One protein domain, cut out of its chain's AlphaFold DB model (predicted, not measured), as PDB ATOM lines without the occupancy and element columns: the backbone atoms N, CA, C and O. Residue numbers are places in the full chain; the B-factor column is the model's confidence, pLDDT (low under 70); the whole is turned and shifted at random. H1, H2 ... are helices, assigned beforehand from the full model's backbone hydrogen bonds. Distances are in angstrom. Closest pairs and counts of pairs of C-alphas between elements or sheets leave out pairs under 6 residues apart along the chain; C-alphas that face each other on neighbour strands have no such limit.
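What this domain is: This is residues 2 to 146 of the 496 residues of an uncharacterized protein of Bacteroides sp. AM54-2NS (UniProt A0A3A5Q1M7). Three helices, H1, H2 and H3, fold back and forth side by side with H2 in the middle; the long, kinked H5 runs beside H3 at a shallow tilt and crosses H2 steeply, H4 lies across one end, and the short H6 packs across H2 and H3 towards the other. The printed part has 145 residues, with six named helices, H1 to H6 in chain order, and no named strand: all helix. It is compact, with a radius of gyration of the C-alphas of 15.9 A and spans of 48 by 34 by 27 A.

How they stand to each other: H1, residues 2 to 22, and H2, residues 30 to 51, form a hairpin at a shallow tilt of 9 degrees; their closest C-alphas, Leu 17 and Val 39, are 6.1 A apart. H2 and H3, residues 54 to 72, form another at 30 degrees, with the C-alphas of Thr 48 and Ser 56 closest at 5.5 A. H4, residues 75 to 91, touches H1 about perpendicular at 83 degrees, with residues 79 to 83 alone; the C-alphas of Ala 20 and Thr 79 are closest, 5.9 A. H3 and H4 only just touch, only at the corner, with 3 pairs of C-alphas within 8 A. H5, residues 97 to 124, touches H3 at a shallow tilt of 27 degrees, closest C-alphas Ser 64 and Phe 112, 7.4 A. H6, residues 135 to 145, touches H2, the hub, at 80 degrees, closest C-alphas Ile 44 and Gly 140, 6.4 A. Every O i to N i+4 pair is within hydrogen-bond range in H1 and H2, against 13 of 15 in H3, 11 of 13 in H4, 21 of 24 in H5 and 3 of 7 in H6, where 5 of 8 O i to N i+3 pairs are.

Where its parts are: H1 begins at C-alpha 2 (-16.003, 29.563, -23.787) and spans 30.3 A, H2 31.8 A, H3 29.0 A and H5 38.5 A. H6 ends at C-alpha 145 (-24.211, 16.468, -7.979). H4 has a kink of 34 degrees near residue 85, H5 one of 40 degrees near residue 114.

The domain as a whole: The C-alphas of Asn 94 and Thr 132 are farthest apart, 49.5 A. The printed part has no cut, and no link is long. Model confidence is under 70 at residues 24 to 28 and 129 to 132.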
ATOM      1  N   LYS A   2     -14.801  30.026 -24.523       72.75
ATOM      2  CA  LYS A   2     -16.003  29.563 -23.787       72.75
ATOM      3  C   LYS A   2     -15.836  29.507 -22.258       72.75
ATOM      4  O   LYS A   2     -16.688  29.995 -21.531       72.75
ATOM      5  N   GLN A   3     -14.710  28.976 -21.776       77.38
ATOM      6  CA  GLN A   3     -14.436  28.867 -20.341       77.38
ATOM      7  C   GLN A   3     -14.227  30.230 -19.656       77.38
ATOM      8  O   GLN A   3     -14.743  30.439 -18.568       77.38
ATOM      9  N   LYS A   4     -13.523  31.181 -20.290       80.56
ATOM     10  CA  LYS A   4     -13.289  32.522 -19.717       80.56
ATOM     11  C   LYS A   4     -14.597  33.309 -19.561       80.56
ATOM     12  O   LYS A   4     -14.828  33.893 -18.511       80.56
ATOM     13  N   VAL A   5     -15.458  33.268 -20.582       83.81
ATOM     14  CA  VAL A   5     -16.782  33.919 -20.557       83.81
ATOM     15  C   VAL A   5     -17.672  33.305 -19.476       83.81
ATOM     16  O   VAL A   5     -18.349  34.030 -18.764       83.81
ATOM     17  N   PHE A   6     -17.619  31.984 -19.304       87.25
ATOM     18  CA  PHE A   6     -18.357  31.296 -18.247       87.25
ATOM     19  C   PHE A   6     -17.928  31.719 -16.834       87.25
ATOM     20  O   PHE A   6     -18.781  31.985 -15.994       87.25
ATOM     21  N   TRP A   7     -16.622  31.827 -16.566       85.88
ATOM     22  CA  TRP A   7     -16.138  32.309 -15.266       85.88
ATOM     23  C   TRP A   7     -16.570  33.750 -14.981       85.88
ATOM     24  O   TRP A   7     -16.957  34.055 -13.855       85.88
ATOM     25  N   LEU A   8     -16.532  34.616 -15.998       88.56
ATOM     26  CA  LEU A   8     -17.018  35.989 -15.878       88.56
ATOM     27  C   LEU A   8     -18.528  36.024 -15.610       88.56
ATOM     28  O   LEU A   8     -18.965  36.735 -14.713       88.56
ATOM     29  N   ASP A   9     -19.312  35.207 -16.318       92.31
ATOM     30  CA  ASP A   9     -20.757  35.089 -16.103       92.31
ATOM     31  C   ASP A   9     -21.093  34.658 -14.669       92.31
ATOM     32  O   ASP A   9     -21.945  35.266 -14.021       92.31
ATOM     33  N   LEU A  10     -20.376  33.664 -14.134       92.00
ATOM     34  CA  LEU A  10     -20.535  33.248 -12.740       92.00
ATOM     35  C   LEU A  10     -20.174  34.367 -11.763       92.00
ATOM     36  O   LEU A  10     -20.894  34.553 -10.785       92.00
ATOM     37  N   ALA A  11     -19.102  35.125 -12.010       90.81
ATOM     38  CA  ALA A  11     -18.727  36.253 -11.157       90.81
ATOM     39  C   ALA A  11     -19.821  37.337 -11.135       90.81
ATOM     40  O   ALA A  11     -20.205  37.788 -10.056       90.81
ATOM     41  N   VAL A  12     -20.384  37.686 -12.298       93.00
ATOM     42  CA  VAL A  12     -21.502  38.641 -12.411       93.00
ATOM     43  C   VAL A  12     -22.740  38.126 -11.670       93.00
ATOM     44  O   VAL A  12     -23.322  38.858 -10.872       93.00
ATOM     45  N   CYS A  13     -23.111  36.855 -11.857       94.00
ATOM     46  CA  CYS A  13     -24.255  36.259 -11.157       94.00
ATOM     47  C   CYS A  13     -24.037  36.183  -9.635       94.00
ATOM     48  O   CYS A  13     -24.980  36.369  -8.869       94.00
ATOM     49  N   SER A  14     -22.801  35.933  -9.192       93.69
ATOM     50  CA  SER A  14     -22.427  35.904  -7.771       93.69
ATOM     51  C   SER A  14     -22.562  37.279  -7.124       93.69
ATOM     52  O   SER A  14     -23.124  37.402  -6.041       93.69
ATOM     53  N   LEU A  15     -22.075  38.323  -7.798       92.19
ATOM     54  CA  LEU A  15     -22.209  39.700  -7.327       92.19
ATOM     55  C   LEU A  15     -23.676  40.133  -7.288       92.19
ATOM     56  O   LEU A  15     -24.107  40.708  -6.292       92.19
ATOM     57  N   TRP A  16     -24.463  39.785  -8.310       93.25
ATOM     58  CA  TRP A  16     -25.899  40.064  -8.312       93.25
ATOM     59  C   TRP A  16     -26.626  39.352  -7.163       93.25
ATOM     60  O   TRP A  16     -27.498  39.947  -6.531       93.25
ATOM     61  N   LEU A  17     -26.219  38.120  -6.824       93.56
ATOM     62  CA  LEU A  17     -26.721  37.418  -5.641       93.56
ATOM     63  C   LEU A  17     -26.384  38.176  -4.353       93.56
ATOM     64  O   LEU A  17     -27.263  38.345  -3.515       93.56
ATOM     65  N   PHE A  18     -25.149  38.659  -4.190       91.94
ATOM     66  CA  PHE A  18     -24.779  39.440  -3.006       91.94
ATOM     67  C   PHE A  18     -25.574  40.737  -2.894       91.94
ATOM     68  O   PHE A  18     -26.031  41.051  -1.802       91.94
ATOM     69  N   VAL A  19     -25.796  41.450  -4.001       90.31
ATOM     70  CA  VAL A  19     -26.623  42.667  -4.013       90.31
ATOM     71  C   VAL A  19     -28.067  42.346  -3.626       90.31
ATOM     72  O   VAL A  19     -28.629  43.010  -2.756       90.31
ATOM     73  N   ALA A  20     -28.648  41.288  -4.200       89.75
ATOM     74  CA  ALA A  20     -29.995  40.845  -3.848       89.75
ATOM     75  C   ALA A  20     -30.109  40.484  -2.356       89.75
ATOM     76  O   ALA A  20     -31.057  40.897  -1.701       89.75
ATOM     77  N   LEU A  21     -29.119  39.769  -1.810       89.81
ATOM     78  CA  LEU A  21     -29.089  39.335  -0.410       89.81
ATOM     79  C   LEU A  21     -28.781  40.460   0.587       89.81
ATOM     80  O   LEU A  21     -29.215  40.379   1.740       89.81
ATOM     81  N   ALA A  22     -28.016  41.473   0.170       84.50
ATOM     82  CA  ALA A  22     -27.636  42.614   0.999       84.50
ATOM     83  C   ALA A  22     -28.776  43.620   1.190       84.50
ATOM     84  O   ALA A  22     -28.752  44.395   2.149       84.50
ATOM     85  N   ASN A  23     -29.792  43.594   0.324       74.50
ATOM     86  CA  ASN A  23     -30.970  44.444   0.446       74.50
ATOM     87  C   ASN A  23     -31.938  43.892   1.518       74.50
ATOM     88  O   ASN A  23     -33.037  43.411   1.240       74.50
ATOM     89  N   CYS A  24     -31.501  43.952   2.782       59.38
ATOM     90  CA  CYS A  24     -32.181  43.373   3.948       59.38
ATOM     91  C   CYS A  24     -33.587  43.933   4.213       59.38
ATOM     92  O   CYS A  24     -34.341  43.344   4.985       59.38
ATOM     93  N   SER A  25     -33.954  45.054   3.584       59.69
ATOM     94  CA  SER A  25     -35.259  45.705   3.758       59.69
ATOM     95  C   SER A  25     -36.447  44.826   3.335       59.69
ATOM     96  O   SER A  25     -37.582  45.109   3.710       59.69
ATOM     97  N   TRP A  26     -36.202  43.745   2.585       56.97
ATOM     98  CA  TRP A  26     -37.239  42.910   1.968       56.97
ATOM     99  C   TRP A  26     -37.343  41.491   2.512       56.97
ATOM    100  O   TRP A  26     -38.071  40.674   1.953       56.97
ATOM    101  N   TRP A  27     -36.640  41.165   3.593       57.94
ATOM    102  CA  TRP A  27     -36.634  39.799   4.126       57.94
ATOM    103  C   TRP A  27     -38.014  39.276   4.539       57.94
ATOM    104  O   TRP A  27     -38.214  38.066   4.596       57.94
ATOM    105  N   SER A  28     -38.967  40.170   4.797       60.47
ATOM    106  CA  SER A  28     -40.350  39.825   5.121       60.47
ATOM    107  C   SER A  28     -41.247  39.602   3.899       60.47
ATOM    108  O   SER A  28     -42.382  39.159   4.065       60.47
ATOM    109  N   LEU A  29     -40.782  39.899   2.678       76.38
ATOM    110  CA  LEU A  29     -41.606  39.851   1.472       76.38
ATOM    111  C   LEU A  29     -41.329  38.585   0.643       76.38
ATOM    112  O   LEU A  29     -40.170  38.289   0.334       76.38
ATOM    113  N   PRO A  30     -42.378  37.881   0.170       81.69
ATOM    114  CA  PRO A  30     -42.233  36.763  -0.769       81.69
ATOM    115  C   PRO A  30     -41.421  37.117  -2.028       81.69
ATOM    116  O   PRO A  30     -40.740  36.264  -2.596       81.69
ATOM    117  N   THR A  31     -41.439  38.387  -2.438       82.38
ATOM    118  CA  THR A  31     -40.678  38.912  -3.581       82.38
ATOM    119  C   THR A  31     -39.166  38.756  -3.414       82.38
ATOM    120  O   THR A  31     -38.488  38.448  -4.393       82.38
ATOM    121  N   HIS A  32     -38.620  38.879  -2.199       83.06
ATOM    122  CA  HIS A  32     -37.189  38.667  -1.955       83.06
ATOM    123  C   HIS A  32     -36.806  37.193  -2.107       83.06
ATOM    124  O   HIS A  32     -35.791  36.872  -2.722       83.06
ATOM    125  N   PHE A  33     -37.634  36.276  -1.598       86.44
ATOM    126  CA  PHE A  33     -37.413  34.845  -1.806       86.44
ATOM    127  C   PHE A  33     -37.428  34.498  -3.302       86.44
ATOM    128  O   PHE A  33     -36.499  33.855  -3.793       86.44
ATOM    129  N   LEU A  34     -38.422  34.994  -4.046       90.31
ATOM    130  CA  LEU A  34     -38.493  34.819  -5.500       90.31
ATOM    131  C   LEU A  34     -37.285  35.430  -6.218       90.31
ATOM    132  O   LEU A  34     -36.780  34.838  -7.174       90.31
ATOM    133  N   MET A  35     -36.775  36.568  -5.746       90.50
ATOM    134  CA  MET A  35     -35.560  37.180  -6.280       90.50
ATOM    135  C   MET A  35     -34.347  36.264  -6.102       90.50
ATOM    136  O   MET A  35     -33.650  35.976  -7.074       90.50
ATOM    137  N   VAL A  36     -34.124  35.728  -4.898       90.75
ATOM    138  CA  VAL A  36     -33.029  34.775  -4.641       90.75
ATOM    139  C   VAL A  36     -33.167  33.537  -5.527       90.75
ATOM    140  O   VAL A  36     -32.192  33.125  -6.157       90.75
ATOM    141  N   VAL A  37     -34.377  32.980  -5.646       91.50
ATOM    142  CA  VAL A  37     -34.659  31.851  -6.550       91.50
ATOM    143  C   VAL A  37     -34.319  32.209  -7.997       91.50
ATOM    144  O   VAL A  37     -33.690  31.412  -8.688       91.50
ATOM    145  N   THR A  38     -34.653  33.416  -8.452       93.56
ATOM    146  CA  THR A  38     -34.354  33.891  -9.813       93.56
ATOM    147  C   THR A  38     -32.853  33.922 -10.081       93.56
ATOM    148  O   THR A  38     -32.395  33.406 -11.104       93.56
ATOM    149  N   VAL A  39     -32.064  34.457  -9.146       93.19
ATOM    150  CA  VAL A  39     -30.600  34.489  -9.275       93.19
ATOM    151  C   VAL A  39     -30.014  33.074  -9.250       93.19
ATOM    152  O   VAL A  39     -29.148  32.744 -10.063       93.19
ATOM    153  N   VAL A  40     -30.513  32.197  -8.374       92.69
ATOM    154  CA  VAL A  40     -30.083  30.790  -8.318       92.69
ATOM    155  C   VAL A  40     -30.413  30.060  -9.623       92.69
ATOM    156  O   VAL A  40     -29.556  29.352 -10.154       92.69
ATOM    157  N   MET A  41     -31.598  30.280 -10.199       93.00
ATOM    158  CA  MET A  41     -31.967  29.733 -11.509       93.00
ATOM    159  C   MET A  41     -31.060  30.262 -12.621       93.00
ATOM    160  O   MET A  41     -30.670  29.495 -13.503       93.00
ATOM    161  N   ARG A  42     -30.631  31.530 -12.553       94.00
ATOM    162  CA  ARG A  42     -29.656  32.089 -13.499       94.00
ATOM    163  C   ARG A  42     -28.284  31.421 -13.399       94.00
ATOM    164  O   ARG A  42     -27.665  31.168 -14.432       94.00
ATOM    165  N   ILE A  43     -27.834  31.099 -12.185       93.31
ATOM    166  CA  ILE A  43     -26.590  30.353 -11.939       93.31
ATOM    167  C   ILE A  43     -26.709  28.918 -12.473       93.31
ATOM    168  O   ILE A  43     -25.806  28.438 -13.160       93.31
ATOM    169  N   ILE A  44     -27.824  28.232 -12.194       91.69
ATOM    170  CA  ILE A  44     -28.109  26.887 -12.726       91.69
ATOM    171  C   ILE A  44     -28.032  26.909 -14.254       91.69
ATOM    172  O   ILE A  44     -27.338  26.084 -14.850       91.69
ATOM    173  N   LEU A  45     -28.678  27.895 -14.875       92.06
ATOM    174  CA  LEU A  45     -28.672  28.105 -16.316       92.06
ATOM    175  C   LEU A  45     -27.252  28.307 -16.872       92.06
ATOM    176  O   LEU A  45     -26.911  27.702 -17.888       92.06
ATOM    177  N   SER A  46     -26.383  29.068 -16.195       91.88
ATOM    178  CA  SER A  46     -24.967  29.188 -16.582       91.88
ATOM    179  C   SER A  46     -24.283  27.823 -16.650       91.88
ATOM    180  O   SER A  46     -23.595  27.514 -17.630       91.88
ATOM    181  N   PHE A  47     -24.476  26.980 -15.629       90.06
ATOM    182  CA  PHE A  47     -23.876  25.644 -15.577       90.06
ATOM    183  C   PHE A  47     -24.418  24.721 -16.675       90.06
ATOM    184  O   PHE A  47     -23.635  24.010 -17.314       90.06
ATOM    185  N   THR A  48     -25.729  24.730 -16.936       89.12
ATOM    186  CA  THR A  48     -26.327  23.874 -17.974       89.12
ATOM    187  C   THR A  48     -25.919  24.315 -19.385       89.12
ATOM    188  O   THR A  48     -25.587  23.469 -20.222       89.12
ATOM    189  N   LEU A  49     -25.839  25.628 -19.639       88.81
ATOM    190  CA  LEU A  49     -25.364  26.185 -20.914       88.81
ATOM    191  C   LEU A  49     -23.878  25.902 -21.146       88.81
ATOM    192  O   LEU A  49     -23.475  25.538 -22.256       88.81
ATOM    193  N   TYR A  50     -23.049  26.000 -20.104       87.81
ATOM    194  CA  TYR A  50     -21.632  25.655 -20.202       87.81
ATOM    195  C   TYR A  50     -21.432  24.196 -20.630       87.81
ATOM    196  O   TYR A  50     -20.640  23.924 -21.541       87.81
ATOM    197  N   ARG A  51     -22.219  23.279 -20.053       85.00
ATOM    198  CA  ARG A  51     -22.215  21.846 -20.396       85.00
ATOM    199  C   ARG A  51     -22.817  21.524 -21.764       85.00
ATOM    200  O   ARG A  51     -22.609  20.426 -22.267       85.00
ATOM    201  N   GLY A  52     -23.509  22.468 -22.399       85.25
ATOM    202  CA  GLY A  52     -24.123  22.244 -23.708       85.25
ATOM    203  C   GLY A  52     -25.348  21.323 -23.647       85.25
ATOM    204  O   GLY A  52     -25.554  20.495 -24.536       85.25
ATOM    205  N   GLU A  53     -26.131  21.414 -22.571       86.44
ATOM    206  CA  GLU A  53     -27.253  20.511 -22.303       86.44
ATOM    207  C   GLU A  53     -28.532  20.985 -22.992       86.44
ATOM    208  O   GLU A  53     -29.016  22.082 -22.706       86.44
ATOM    209  N   LYS A  54     -29.144  20.160 -23.853       83.56
ATOM    210  CA  LYS A  54     -30.388  20.531 -24.562       83.56
ATOM    211  C   LYS A  54     -31.523  20.881 -23.602       83.56
ATOM    212  O   LYS A  54     -32.296  21.789 -23.874       83.56
ATOM    213  N   ARG A  55     -31.595  20.208 -22.447       85.88
ATOM    214  CA  ARG A  55     -32.593  20.467 -21.393       85.88
ATOM    215  C   ARG A  55     -32.377  21.790 -20.638       85.88
ATOM    216  O   ARG A  55     -33.168  22.100 -19.756       85.88
ATOM    217  N   SER A  56     -31.381  22.604 -21.015       87.12
ATOM    218  CA  SER A  56     -31.202  23.973 -20.497       87.12
ATOM    219  C   SER A  56     -32.397  24.888 -20.773       87.12
ATOM    220  O   SER A  56     -32.518  25.917 -20.116       87.12
ATOM    221  N   TRP A  57     -33.294  24.529 -21.702       88.75
ATOM    222  CA  TRP A  57     -34.533  25.279 -21.905       88.75
ATOM    223  C   TRP A  57     -35.405  25.330 -20.644       88.75
ATOM    224  O   TRP A  57     -36.096  26.318 -20.461       88.75
ATOM    225  N   ILE A  58     -35.343  24.323 -19.761       88.88
ATOM    226  CA  ILE A  58     -36.138  24.278 -18.522       88.88
ATOM    227  C   ILE A  58     -35.707  25.383 -17.541       88.88
ATOM    228  O   ILE A  58     -36.541  26.212 -17.186       88.88
ATOM    229  N   PRO A  59     -34.431  25.470 -17.098       91.31
ATOM    230  CA  PRO A  59     -34.020  26.578 -16.245       91.31
ATOM    231  C   PRO A  59     -34.120  27.925 -16.966       91.31
ATOM    232  O   PRO A  59     -34.367  28.927 -16.306       91.31
ATOM    233  N   LEU A  60     -33.992  27.959 -18.300       93.06
ATOM    234  CA  LEU A  60     -34.182  29.176 -19.091       93.06
ATOM    235  C   LEU A  60     -35.628  29.681 -19.040       93.06
ATOM    236  O   LEU A  60     -35.829  30.864 -18.801       93.06
ATOM    237  N   THR A  61     -36.632  28.821 -19.238       92.38
ATOM    238  CA  THR A  61     -38.044  29.237 -19.202       92.38
ATOM    239  C   THR A  61     -38.450  29.696 -17.810       92.38
ATOM    240  O   THR A  61     -39.076  30.746 -17.683       92.38
ATOM    241  N   VAL A  62     -38.044  28.963 -16.767       93.31
ATOM    242  CA  VAL A  62     -38.327  29.346 -15.375       93.31
ATOM    243  C   VAL A  62     -37.645  30.670 -15.025       93.31
ATOM    244  O   VAL A  62     -38.298  31.566 -14.496       93.31
ATOM    245  N   PHE A  63     -36.358  30.825 -15.358       95.00
ATOM    246  CA  PHE A  63     -35.640  32.084 -15.153       95.00
ATOM    247  C   PHE A  63     -36.312  33.239 -15.896       95.00
ATOM    248  O   PHE A  63     -36.553  34.275 -15.287       95.00
ATOM    249  N   SER A  64     -36.660  33.069 -17.175       94.31
ATOM    250  CA  SER A  64     -37.272  34.136 -17.969       94.31
ATOM    251  C   SER A  64     -38.638  34.559 -17.435       94.31
ATOM    252  O   SER A  64     -38.918  35.755 -17.382       94.31
ATOM    253  N   ALA A  65     -39.468  33.606 -16.998       94.38
ATOM    254  CA  ALA A  65     -40.764  33.904 -16.394       94.38
ATOM    255  C   ALA A  65     -40.610  34.689 -15.081       94.38
ATOM    256  O   ALA A  65     -41.254  35.723 -14.902       94.38
ATOM    257  N   LEU A  66     -39.714  34.245 -14.192       93.69
ATOM    258  CA  LEU A  66     -39.444  34.933 -12.927       93.69
ATOM    259  C   LEU A  66     -38.806  36.311 -13.140       93.69
ATOM    260  O   LEU A  66     -39.187  37.274 -12.480       93.69
ATOM    261  N   PHE A  67     -37.865  36.422 -14.079       93.88
ATOM    262  CA  PHE A  67     -37.209  37.680 -14.413       93.88
ATOM    263  C   PHE A  67     -38.212  38.700 -14.956       93.88
ATOM    264  O   PHE A  67     -38.179  39.855 -14.540       93.88
ATOM    265  N   ALA A  68     -39.122  38.283 -15.844       92.50
ATOM    266  CA  ALA A  68     -40.180  39.147 -16.363       92.50
ATOM    267  C   ALA A  68     -41.124  39.607 -15.241       92.50
ATOM    268  O   ALA A  68     -41.338  40.808 -15.087       92.50
ATOM    269  N   LEU A  69     -41.606  38.677 -14.409       91.94
ATOM    270  CA  LEU A  69     -42.480  38.982 -13.272       91.94
ATOM    271  C   LEU A  69     -41.833  39.998 -12.316       91.94
ATOM    272  O   LEU A  69     -42.405  41.042 -12.025       91.94
ATOM    273  N   LEU A  70     -40.600  39.735 -11.877       90.25
ATOM    274  CA  LEU A  70     -39.878  40.603 -10.940       90.25
ATOM    275  C   LEU A  70     -39.346  41.897 -11.576       90.25
ATOM    276  O   LEU A  70     -38.917  42.802 -10.859       90.25
ATOM    277  N   SER A  71     -39.342  41.994 -12.906       88.19
ATOM    278  CA  SER A  71     -39.080  43.256 -13.603       88.19
ATOM    279  C   SER A  71     -40.293  44.177 -13.541       88.19
ATOM    280  O   SER A  71     -40.109  45.367 -13.304       88.19
ATOM    281  N   VAL A  72     -41.507  43.632 -13.689       86.62
ATOM    282  CA  VAL A  72     -42.766  44.389 -13.557       86.62
ATOM    283  C   VAL A  72     -42.963  44.862 -12.119       86.62
ATOM    284  O   VAL A  72     -43.233  46.035 -11.892       86.62
ATOM    285  N   GLU A  73     -42.738  43.978 -11.144       84.44
ATOM    286  CA  GLU A  73     -42.837  44.319  -9.717       84.44
ATOM    287  C   GLU A  73     -41.730  45.285  -9.250       84.44
ATOM    288  O   GLU A  73     -41.836  45.915  -8.198       84.44
ATOM    289  N   GLY A  74     -40.628  45.389 -10.002       85.56
ATOM    290  CA  GLY A  74     -39.508  46.289  -9.716       85.56
ATOM    291  C   GLY A  74     -38.252  45.710  -9.028       85.56
ATOM    292  O   GLY A  74     -37.194  46.327  -9.203       85.56
ATOM    293  N   PRO A  75     -38.243  44.563  -8.303       87.50
ATOM    294  CA  PRO A  75     -37.034  44.030  -7.663       87.50
ATOM    295  C   PRO A  75     -35.810  43.865  -8.563       87.50
ATOM    296  O   PRO A  75     -34.692  44.206  -8.165       87.50
ATOM    297  N   VAL A  76     -36.003  43.386  -9.794       88.06
ATOM    298  CA  VAL A  76     -34.903  43.243 -10.760       88.06
ATOM    299  C   VAL A  76     -34.343  44.613 -11.132       88.06
ATOM    300  O   VAL A  76     -33.127  44.794 -11.155       88.06
ATOM    301  N   MET A  77     -35.209  45.604 -11.362       89.38
ATOM    302  CA  MET A  77     -34.795  46.963 -11.720       89.38
ATOM    303  C   MET A  77     -34.066  47.680 -10.585       89.38
ATOM    304  O   MET A  77     -33.171  48.481 -10.860       89.38
ATOM    305  N   ARG A  78     -34.424  47.388  -9.328       87.44
ATOM    306  CA  ARG A  78     -33.742  47.936  -8.150       87.44
ATOM    307  C   ARG A  78     -32.389  47.274  -7.929       87.44
ATOM    308  O   ARG A  78     -31.391  47.969  -7.926       87.44
ATOM    309  N   THR A  79     -32.332  45.945  -7.850       89.50
ATOM    310  CA  THR A  79     -31.063  45.228  -7.604       89.50
ATOM    311  C   THR A  79     -30.034  45.425  -8.716       89.50
ATOM    312  O   THR A  79     -28.838  45.445  -8.447       89.50
ATOM    313  N   THR A  80     -30.466  45.596  -9.968       89.31
ATOM    314  CA  THR A  80     -29.551  45.966 -11.061       89.31
ATOM    315  C   THR A  80     -29.120  47.429 -10.999       89.31
ATOM    316  O   THR A  80     -27.993  47.722 -11.384       89.31
ATOM    317  N   GLY A  81     -29.969  48.326 -10.482       90.12
ATOM    318  CA  GLY A  81     -29.593  49.700 -10.140       90.12
ATOM    319  C   GLY A  81     -28.553  49.740  -9.020       90.12
ATOM    320  O   GLY A  81     -27.467  50.261  -9.235       90.12
ATOM    321  N   ASP A  82     -28.823  49.071  -7.896       89.56
ATOM    322  CA  ASP A  82     -27.901  48.955  -6.757       89.56
ATOM    323  C   ASP A  82     -26.545  48.359  -7.191       89.56
ATOM    324  O   ASP A  82     -25.480  48.770  -6.732       89.56
ATOM    325  N   PHE A  83     -26.562  47.391  -8.115       91.00
ATOM    326  CA  PHE A  83     -25.340  46.827  -8.689       91.00
ATOM    327  C   PHE A  83     -24.621  47.841  -9.604       91.00
ATOM    328  O   PHE A  83     -23.397  47.962  -9.545       91.00
ATOM    329  N   ALA A  84     -25.353  48.609 -10.412       92.00
ATOM    330  CA  ALA A  84     -24.777  49.681 -11.224       92.00
ATOM    331  C   ALA A  84     -24.204  50.836 -10.380       92.00
ATOM    332  O   ALA A  84     -23.264  51.491 -10.826       92.00
ATOM    333  N   ASP A  85     -24.708  51.040  -9.159       89.62
ATOM    334  CA  ASP A  85     -24.214  52.042  -8.207       89.62
ATOM    335  C   ASP A  85     -22.924  51.628  -7.490       89.62
ATOM    336  O   ASP A  85     -22.151  52.483  -7.050       89.62
ATOM    337  N   LEU A  86     -22.655  50.321  -7.395       87.38
ATOM    338  CA  LEU A  86     -21.524  49.774  -6.641       87.38
ATOM    339  C   LEU A  86     -20.172  50.438  -6.983       87.38
ATOM    340  O   LEU A  86     -19.447  50.775  -6.046       87.38
ATOM    341  N   PRO A  87     -19.802  50.670  -8.262       87.56
ATOM    342  CA  PRO A  87     -18.541  51.327  -8.598       87.56
ATOM    343  C   PRO A  87     -18.453  52.756  -8.048       87.56
ATOM    344  O   PRO A  87     -17.417  53.121  -7.497       87.56
ATOM    345  N   PHE A  88     -19.529  53.543  -8.143       88.38
ATOM    346  CA  PHE A  88     -19.568  54.922  -7.644       88.38
ATOM    347  C   PHE A  88     -19.421  54.957  -6.126       88.38
ATOM    348  O   PHE A  88     -18.570  55.667  -5.597       88.38
ATOM    349  N   VAL A  89     -20.190  54.112  -5.436       83.62
ATOM    350  CA  VAL A  89     -20.200  54.035  -3.972       83.62
ATOM    351  C   VAL A  89     -18.858  53.538  -3.428       83.62
ATOM    352  O   VAL A  89     -18.320  54.113  -2.486       83.62
ATOM    353  N   VAL A  90     -18.278  52.493  -4.025       81.81
ATOM    354  CA  VAL A  90     -16.997  51.922  -3.570       81.81
ATOM    355  C   VAL A  90     -15.828  52.871  -3.824       81.81
ATOM    356  O   VAL A  90     -14.909  52.922  -3.005       81.81
ATOM    357  N   MET A  91     -15.853  53.609  -4.938       80.94
ATOM    358  CA  MET A  91     -14.808  54.578  -5.283       80.94
ATOM    359  C   MET A  91     -15.027  55.961  -4.653       80.94
ATOM    360  O   MET A  91     -14.131  56.794  -4.735       80.94
ATOM    361  N   GLY A  92     -16.184  56.216  -4.032       76.81
ATOM    362  CA  GLY A  92     -16.528  57.531  -3.483       76.81
ATOM    363  C   GLY A  92     -16.679  58.615  -4.554       76.81
ATOM    364  O   GLY A  92     -16.383  59.777  -4.299       76.81
ATOM    365  N   ILE A  93     -17.093  58.235  -5.765       84.50
ATOM    366  CA  ILE A  93     -17.286  59.154  -6.893       84.50
ATOM    367  C   ILE A  93     -18.771  59.510  -6.981       84.50
ATOM    368  O   ILE A  93     -19.633  58.661  -6.757       84.50
ATOM    369  N   ASN A  94     -19.074  60.760  -7.338       85.25
ATOM    370  CA  ASN A  94     -20.448  61.188  -7.579       85.25
ATOM    371  C   ASN A  94     -21.104  60.327  -8.663       85.25
ATOM    372  O   ASN A  94     -20.500  60.034  -9.697       85.25
ATOM    373  N   ASN A  95     -22.353  59.940  -8.418       85.25
ATOM    374  CA  ASN A  95     -23.106  59.107  -9.340       85.25
ATOM    375  C   ASN A  95     -23.442  59.897 -10.614       85.25
ATOM    376  O   ASN A  95     -24.263  60.816 -10.582       85.25
ATOM    377  N   ASP A  96     -22.796  59.549 -11.727       91.25
ATOM    378  CA  ASP A  96     -23.125  60.094 -13.040       91.25
ATOM    379  C   ASP A  96     -24.306  59.323 -13.636       91.25
ATOM    380  O   ASP A  96     -24.210  58.134 -13.954       91.25
ATOM    381  N   HIS A  97     -25.426  60.022 -13.824       90.75
ATOM    382  CA  HIS A  97     -26.684  59.421 -14.262       90.75
ATOM    383  C   HIS A  97     -26.567  58.726 -15.630       90.75
ATOM    384  O   HIS A  97     -27.203  57.694 -15.859       90.75
ATOM    385  N   LEU A  98     -25.752  59.258 -16.549       91.88
ATOM    386  CA  LEU A  98     -25.545  58.638 -17.860       91.88
ATOM    387  C   LEU A  98     -24.788  57.312 -17.720       91.88
ATOM    388  O   LEU A  98     -25.253  56.275 -18.199       91.88
ATOM    389  N   THR A  99     -23.653  57.332 -17.023       91.00
ATOM    390  CA  THR A  99     -22.809  56.154 -16.799       91.00
ATOM    391  C   THR A  99     -23.553  55.074 -16.011       91.00
ATOM    392  O   THR A  99     -23.511  53.908 -16.408       91.00
ATOM    393  N   HIS A 100     -24.306  55.439 -14.964       93.00
ATOM    394  CA  HIS A 100     -25.173  54.513 -14.226       93.00
ATOM    395  C   HIS A 100     -26.141  53.778 -15.159       93.00
ATOM    396  O   HIS A 100     -26.208  52.548 -15.158       93.00
ATOM    397  N   ASN A 101     -26.865  54.522 -16.003       93.44
ATOM    398  CA  ASN A 101     -27.843  53.931 -16.913       93.44
ATOM    399  C   ASN A 101     -27.190  53.015 -17.954       93.44
ATOM    400  O   ASN A 101     -27.731  51.949 -18.250       93.44
ATOM    401  N   ILE A 102     -26.009  53.375 -18.469       94.12
ATOM    402  CA  ILE A 102     -25.246  52.517 -19.388       94.12
ATOM    403  C   ILE A 102     -24.864  51.200 -18.701       94.12
ATOM    404  O   ILE A 102     -25.131  50.126 -19.249       94.12
ATOM    405  N   ILE A 103     -24.294  51.259 -17.492       93.38
ATOM    406  CA  ILE A 103     -23.908  50.065 -16.722       93.38
ATOM    407  C   ILE A 103     -25.134  49.189 -16.453       93.38
ATOM    408  O   ILE A 103     -25.101  47.983 -16.710       93.38
ATOM    409  N   LYS A 104     -26.239  49.787 -16.001       94.06
ATOM    410  CA  LYS A 104     -27.498  49.087 -15.730       94.06
ATOM    411  C   LYS A 104     -28.044  48.380 -16.972       94.06
ATOM    412  O   LYS A 104     -28.399  47.203 -16.895       94.06
ATOM    413  N   CYS A 105     -28.070  49.051 -18.123       93.94
ATOM    414  CA  CYS A 105     -28.509  48.461 -19.390       93.94
ATOM    415  C   CYS A 105     -27.616  47.289 -19.821       93.94
ATOM    416  O   CYS A 105     -28.130  46.241 -20.220       93.94
ATOM    417  N   ILE A 106     -26.291  47.427 -19.692       94.44
ATOM    418  CA  ILE A 106     -25.337  46.348 -19.987       94.44
ATOM    419  C   ILE A 106     -25.575  45.150 -19.059       94.44
ATOM    420  O   ILE A 106     -25.611  44.013 -19.531       94.44
ATOM    421  N   LEU A 107     -25.786  45.385 -17.760       93.75
ATOM    422  CA  LEU A 107     -26.079  44.331 -16.784       93.75
ATOM    423  C   LEU A 107     -27.390  43.608 -17.103       93.75
ATOM    424  O   LEU A 107     -27.416  42.379 -17.113       93.75
ATOM    425  N   LEU A 108     -28.463  44.341 -17.413       93.50
ATOM    426  CA  LEU A 108     -29.749  43.754 -17.804       93.50
ATOM    427  C   LEU A 108     -29.618  42.910 -19.076       93.50
ATOM    428  O   LEU A 108     -30.084  41.767 -19.114       93.50
ATOM    429  N   ALA A 109     -28.925  43.431 -20.092       93.75
ATOM    430  CA  ALA A 109     -28.650  42.692 -21.318       93.75
ATOM    431  C   ALA A 109     -27.821  41.425 -21.040       93.75
ATOM    432  O   ALA A 109     -28.138  40.353 -21.553       93.75
ATOM    433  N   TRP A 110     -26.800  41.508 -20.185       94.62
ATOM    434  CA  TRP A 110     -25.963  40.363 -19.823       94.62
ATOM    435  C   TRP A 110     -26.738  39.283 -19.054       94.62
ATOM    436  O   TRP A 110     -26.636  38.087 -19.350       94.62
ATOM    437  N   LEU A 111     -27.524  39.693 -18.057       93.56
ATOM    438  CA  LEU A 111     -28.269  38.784 -17.190       93.56
ATOM    439  C   LEU A 111     -29.404  38.086 -17.942       93.56
ATOM    440  O   LEU A 111     -29.575  36.879 -17.756       93.56
ATOM    441  N   PHE A 112     -30.131  38.800 -18.806       93.56
ATOM    442  CA  PHE A 112     -31.315  38.269 -19.485       93.56
ATOM    443  C   PHE A 112     -31.069  37.838 -20.938       93.56
ATOM    444  O   PHE A 112     -31.294  36.677 -21.281       93.56
ATOM    445  N   LEU A 113     -30.568  38.730 -21.799       92.00
ATOM    446  CA  LEU A 113     -30.377  38.434 -23.228       92.00
ATOM    447  C   LEU A 113     -29.178  37.510 -23.475       92.00
ATOM    448  O   LEU A 113     -29.232  36.650 -24.355       92.00
ATOM    449  N   GLY A 114     -28.119  37.645 -22.672       90.75
ATOM    450  CA  GLY A 114     -26.915  36.812 -22.725       90.75
ATOM    451  C   GLY A 114     -27.197  35.303 -22.779       90.75
ATOM    452  O   GLY A 114     -26.811  34.653 -23.757       90.75
ATOM    453  N   PRO A 115     -27.888  34.707 -21.788       92.06
ATOM    454  CA  PRO A 115     -28.163  33.271 -21.793       92.06
ATOM    455  C   PRO A 115     -29.094  32.837 -22.934       92.06
ATOM    456  O   PRO A 115     -28.906  31.744 -23.473       92.06
ATOM    457  N   ILE A 116     -30.048  33.681 -23.350       92.12
ATOM    458  CA  ILE A 116     -30.938  33.407 -24.494       92.12
ATOM    459  C   ILE A 116     -30.117  33.301 -25.782       92.12
ATOM    460  O   ILE A 116     -30.222  32.313 -26.510       92.12
ATOM    461  N   ALA A 117     -29.244  34.280 -26.038       91.31
ATOM    462  CA  ALA A 117     -28.375  34.291 -27.207       91.31
ATOM    463  C   ALA A 117     -27.439  33.074 -27.224       91.31
ATOM    464  O   ALA A 117     -27.324  32.394 -28.244       91.31
ATOM    465  N   VAL A 118     -26.815  32.745 -26.085       90.44
ATOM    466  CA  VAL A 118     -25.942  31.565 -25.957       90.44
ATOM    467  C   VAL A 118     -26.708  30.273 -26.242       90.44
ATOM    468  O   VAL A 118     -26.188  29.400 -26.942       90.44
ATOM    469  N   TYR A 119     -27.944  30.151 -25.752       90.25
ATOM    470  CA  TYR A 119     -28.791  28.988 -26.005       90.25
ATOM    471  C   TYR A 119     -29.160  28.855 -27.492       90.25
ATOM    472  O   TYR A 119     -28.925  27.800 -28.086       90.25
ATOM    473  N   ILE A 120     -29.661  29.926 -28.120       90.56
ATOM    474  CA  ILE A 120     -30.069  29.942 -29.538       90.56
ATOM    475  C   ILE A 120     -28.876  29.665 -30.456       90.56
ATOM    476  O   ILE A 120     -28.938  28.780 -31.310       90.56
ATOM    477  N   VAL A 121     -27.752  30.360 -30.254       89.75
ATOM    478  CA  VAL A 121     -26.517  30.115 -31.018       89.75
ATOM    479  C   VAL A 121     -26.036  28.682 -30.806       89.75
ATOM    480  O   VAL A 121     -25.586  28.031 -31.752       89.75
ATOM    481  N   GLY A 122     -26.159  28.162 -29.582       86.75
ATOM    482  CA  GLY A 122     -25.824  26.785 -29.250       86.75
ATOM    483  C   GLY A 122     -26.639  25.760 -30.044       86.75
ATOM    484  O   GLY A 122     -26.065  24.768 -30.515       86.75
ATOM    485  N   LEU A 123     -27.940  26.017 -30.226       87.12
ATOM    486  CA  LEU A 123     -28.847  25.215 -31.052       87.12
ATOM    487  C   LEU A 123     -28.489  25.299 -32.539       87.12
ATOM    488  O   LEU A 123     -28.285  24.258 -33.163       87.12
ATOM    489  N   ILE A 124     -28.338  26.513 -33.082       88.88
ATOM    490  CA  ILE A 124     -28.006  26.748 -34.501       88.88
ATOM    491  C   ILE A 124     -26.683  26.070 -34.861       88.88
ATOM    492  O   ILE A 124     -26.587  25.344 -35.849       88.88
ATOM    493  N   ARG A 125     -25.660  26.237 -34.016       86.69
ATOM    494  CA  ARG A 125     -24.333  25.632 -34.213       86.69
ATOM    495  C   ARG A 125     -24.278  24.145 -33.844       86.69
ATOM    496  O   ARG A 125     -23.197  23.560 -33.871       86.69
ATOM    497  N   LYS A 126     -25.404  23.526 -33.457       82.75
ATOM    498  CA  LYS A 126     -25.509  22.115 -33.035       82.75
ATOM    499  C   LYS A 126     -24.492  21.719 -31.952       82.75
ATOM    500  O   LYS A 126     -24.034  20.577 -31.889       82.75
ATOM    501  N   THR A 127     -24.125  22.664 -31.085       78.62
ATOM    502  CA  THR A 127     -23.177  22.438 -29.975       78.62
ATOM    503  C   THR A 127     -23.865  21.890 -28.723       78.62
ATOM    504  O   THR A 127     -23.200  21.332 -27.853       78.62
ATOM    505  N   MET A 128     -25.197  21.987 -28.660       75.81
ATOM    506  CA  MET A 128     -26.032  21.436 -27.593       75.81
ATOM    507  C   MET A 128     -26.339  19.957 -27.880       75.81
ATOM    508  O   MET A 128     -27.324  19.647 -28.552       75.81
ATOM    509  N   LYS A 129     -25.464  19.038 -27.456       66.50
ATOM    510  CA  LYS A 129     -25.527  17.613 -27.856       66.50
ATOM    511  C   LYS A 129     -25.984  16.662 -26.747       66.50
ATOM    512  O   LYS A 129     -26.538  15.616 -27.063       66.50
ATOM    513  N   SER A 130     -25.800  17.023 -25.479       62.66
ATOM    514  CA  SER A 130     -26.094  16.152 -24.334       62.66
ATOM    515  C   SER A 130     -27.516  16.382 -23.799       62.66
ATOM    516  O   SER A 130     -27.991  17.521 -23.766       62.66
ATOM    517  N   SER A 131     -28.213  15.314 -23.397       64.12
ATOM    518  CA  SER A 131     -29.460  15.388 -22.615       64.12
ATOM    519  C   SER A 131     -29.381  14.492 -21.378       64.12
ATOM    520  O   SER A 131     -30.312  13.744 -21.071       64.12
ATOM    521  N   THR A 132     -28.246  14.528 -20.685       69.50
ATOM    522  CA  THR A 132     -28.029  13.705 -19.483       69.50
ATOM    523  C   THR A 132     -28.702  14.287 -18.236       69.50
ATOM    524  O   THR A 132     -28.858  13.592 -17.233       69.50
ATOM    525  N   LEU A 133     -29.145  15.550 -18.293       73.81
ATOM    526  CA  LEU A 133     -29.814  16.228 -17.183       73.81
ATOM    527  C   LEU A 133     -31.194  15.637 -16.868       73.81
ATOM    528  O   LEU A 133     -32.076  15.612 -17.725       73.81
ATOM    529  N   THR A 134     -31.433  15.240 -15.618       81.69
ATOM    530  CA  THR A 134     -32.790  14.922 -15.141       81.69
ATOM    531  C   THR A 134     -33.592  16.200 -14.856       81.69
ATOM    532  O   THR A 134     -33.022  17.276 -14.689       81.69
ATOM    533  N   TRP A 135     -34.924  16.103 -14.757       78.25
ATOM    534  CA  TRP A 135     -35.774  17.236 -14.349       78.25
ATOM    535  C   TRP A 135     -35.383  17.797 -12.973       78.25
ATOM    536  O   TRP A 135     -35.368  19.008 -12.779       78.25
ATOM    537  N   LYS A 136     -34.978  16.923 -12.042       83.94
ATOM    538  CA  LYS A 136     -34.456  17.322 -10.727       83.94
ATOM    539  C   LYS A 136     -33.148  18.105 -10.852       83.94
ATOM    540  O   LYS A 136     -32.957  19.098 -10.156       83.94
ATOM    541  N   ASP A 137     -32.266  17.692 -11.765       80.88
ATOM    542  CA  ASP A 137     -31.018  18.410 -12.038       80.88
ATOM    543  C   ASP A 137     -31.298  19.816 -12.596       80.88
ATOM    544  O   ASP A 137     -30.647  20.772 -12.179       80.88
ATOM    545  N   ALA A 138     -32.304  19.953 -13.468       77.31
ATOM    546  CA  ALA A 138     -32.687  21.218 -14.101       77.31
ATOM    547  C   ALA A 138     -33.291  22.235 -13.117       77.31
ATOM    548  O   ALA A 138     -33.191  23.437 -13.347       77.31
ATOM    549  N   LEU A 139     -33.876  21.753 -12.016       79.38
ATOM    550  CA  LEU A 139     -34.459  22.566 -10.943       79.38
ATOM    551  C   LEU A 139     -33.509  22.786  -9.753       79.38
ATOM    552  O   LEU A 139     -33.918  23.340  -8.739       79.38
ATOM    553  N   GLY A 140     -32.245  22.365  -9.861       80.06
ATOM    554  CA  GLY A 140     -31.203  22.727  -8.896       80.06
ATOM    555  C   GLY A 140     -30.410  21.572  -8.298       80.06
ATOM    556  O   GLY A 140     -29.353  21.824  -7.724       80.06
ATOM    557  N   ALA A 141     -30.804  20.305  -8.488       83.44
ATOM    558  CA  ALA A 141     -29.994  19.180  -7.994       83.44
ATOM    559  C   ALA A 141     -28.594  19.135  -8.645       83.44
ATOM    560  O   ALA A 141     -27.637  18.643  -8.038       83.44
ATOM    561  N   ILE A 142     -28.436  19.741  -9.831       83.38
ATOM    562  CA  ILE A 142     -27.137  19.909 -10.493       83.38
ATOM    563  C   ILE A 142     -26.112  20.646  -9.625       83.38
ATOM    564  O   ILE A 142     -24.916  20.369  -9.744       83.38
ATOM    565  N   LEU A 143     -26.572  21.530  -8.731       84.31
ATOM    566  CA  LEU A 143     -25.716  22.329  -7.859       84.31
ATOM    567  C   LEU A 143     -24.890  21.475  -6.888       84.31
ATOM    568  O   LEU A 143     -23.798  21.869  -6.488       84.31
ATOM    569  N   TRP A 144     -25.377  20.277  -6.563       85.56
ATOM    570  CA  TRP A 144     -24.786  19.404  -5.545       85.56
ATOM    571  C   TRP A 144     -24.243  18.081  -6.090       85.56
ATOM    572  O   TRP A 144     -23.536  17.371  -5.374       85.56
ATOM    573  N   LYS A 145     -24.553  17.751  -7.349       82.25
ATOM    574  CA  LYS A 145     -24.211  16.468  -7.979       82.25
ATOM    575  C   LYS A 145     -22.786  16.428  -8.532       82.25
ATOM    576  O   LYS A 145     -22.109  15.414  -8.417       82.25
ATOM    577  N   ASP A 146     -22.338  17.521  -9.141       82.00
ATOM    578  CA  ASP A 146     -21.006  17.614  -9.738       82.00
ATOM    579  C   ASP A 146     -19.979  18.182  -8.757       82.00
ATOM    580  O   ASP A 146     -20.284  19.104  -8.000       82.00
TER     581      ASP A 146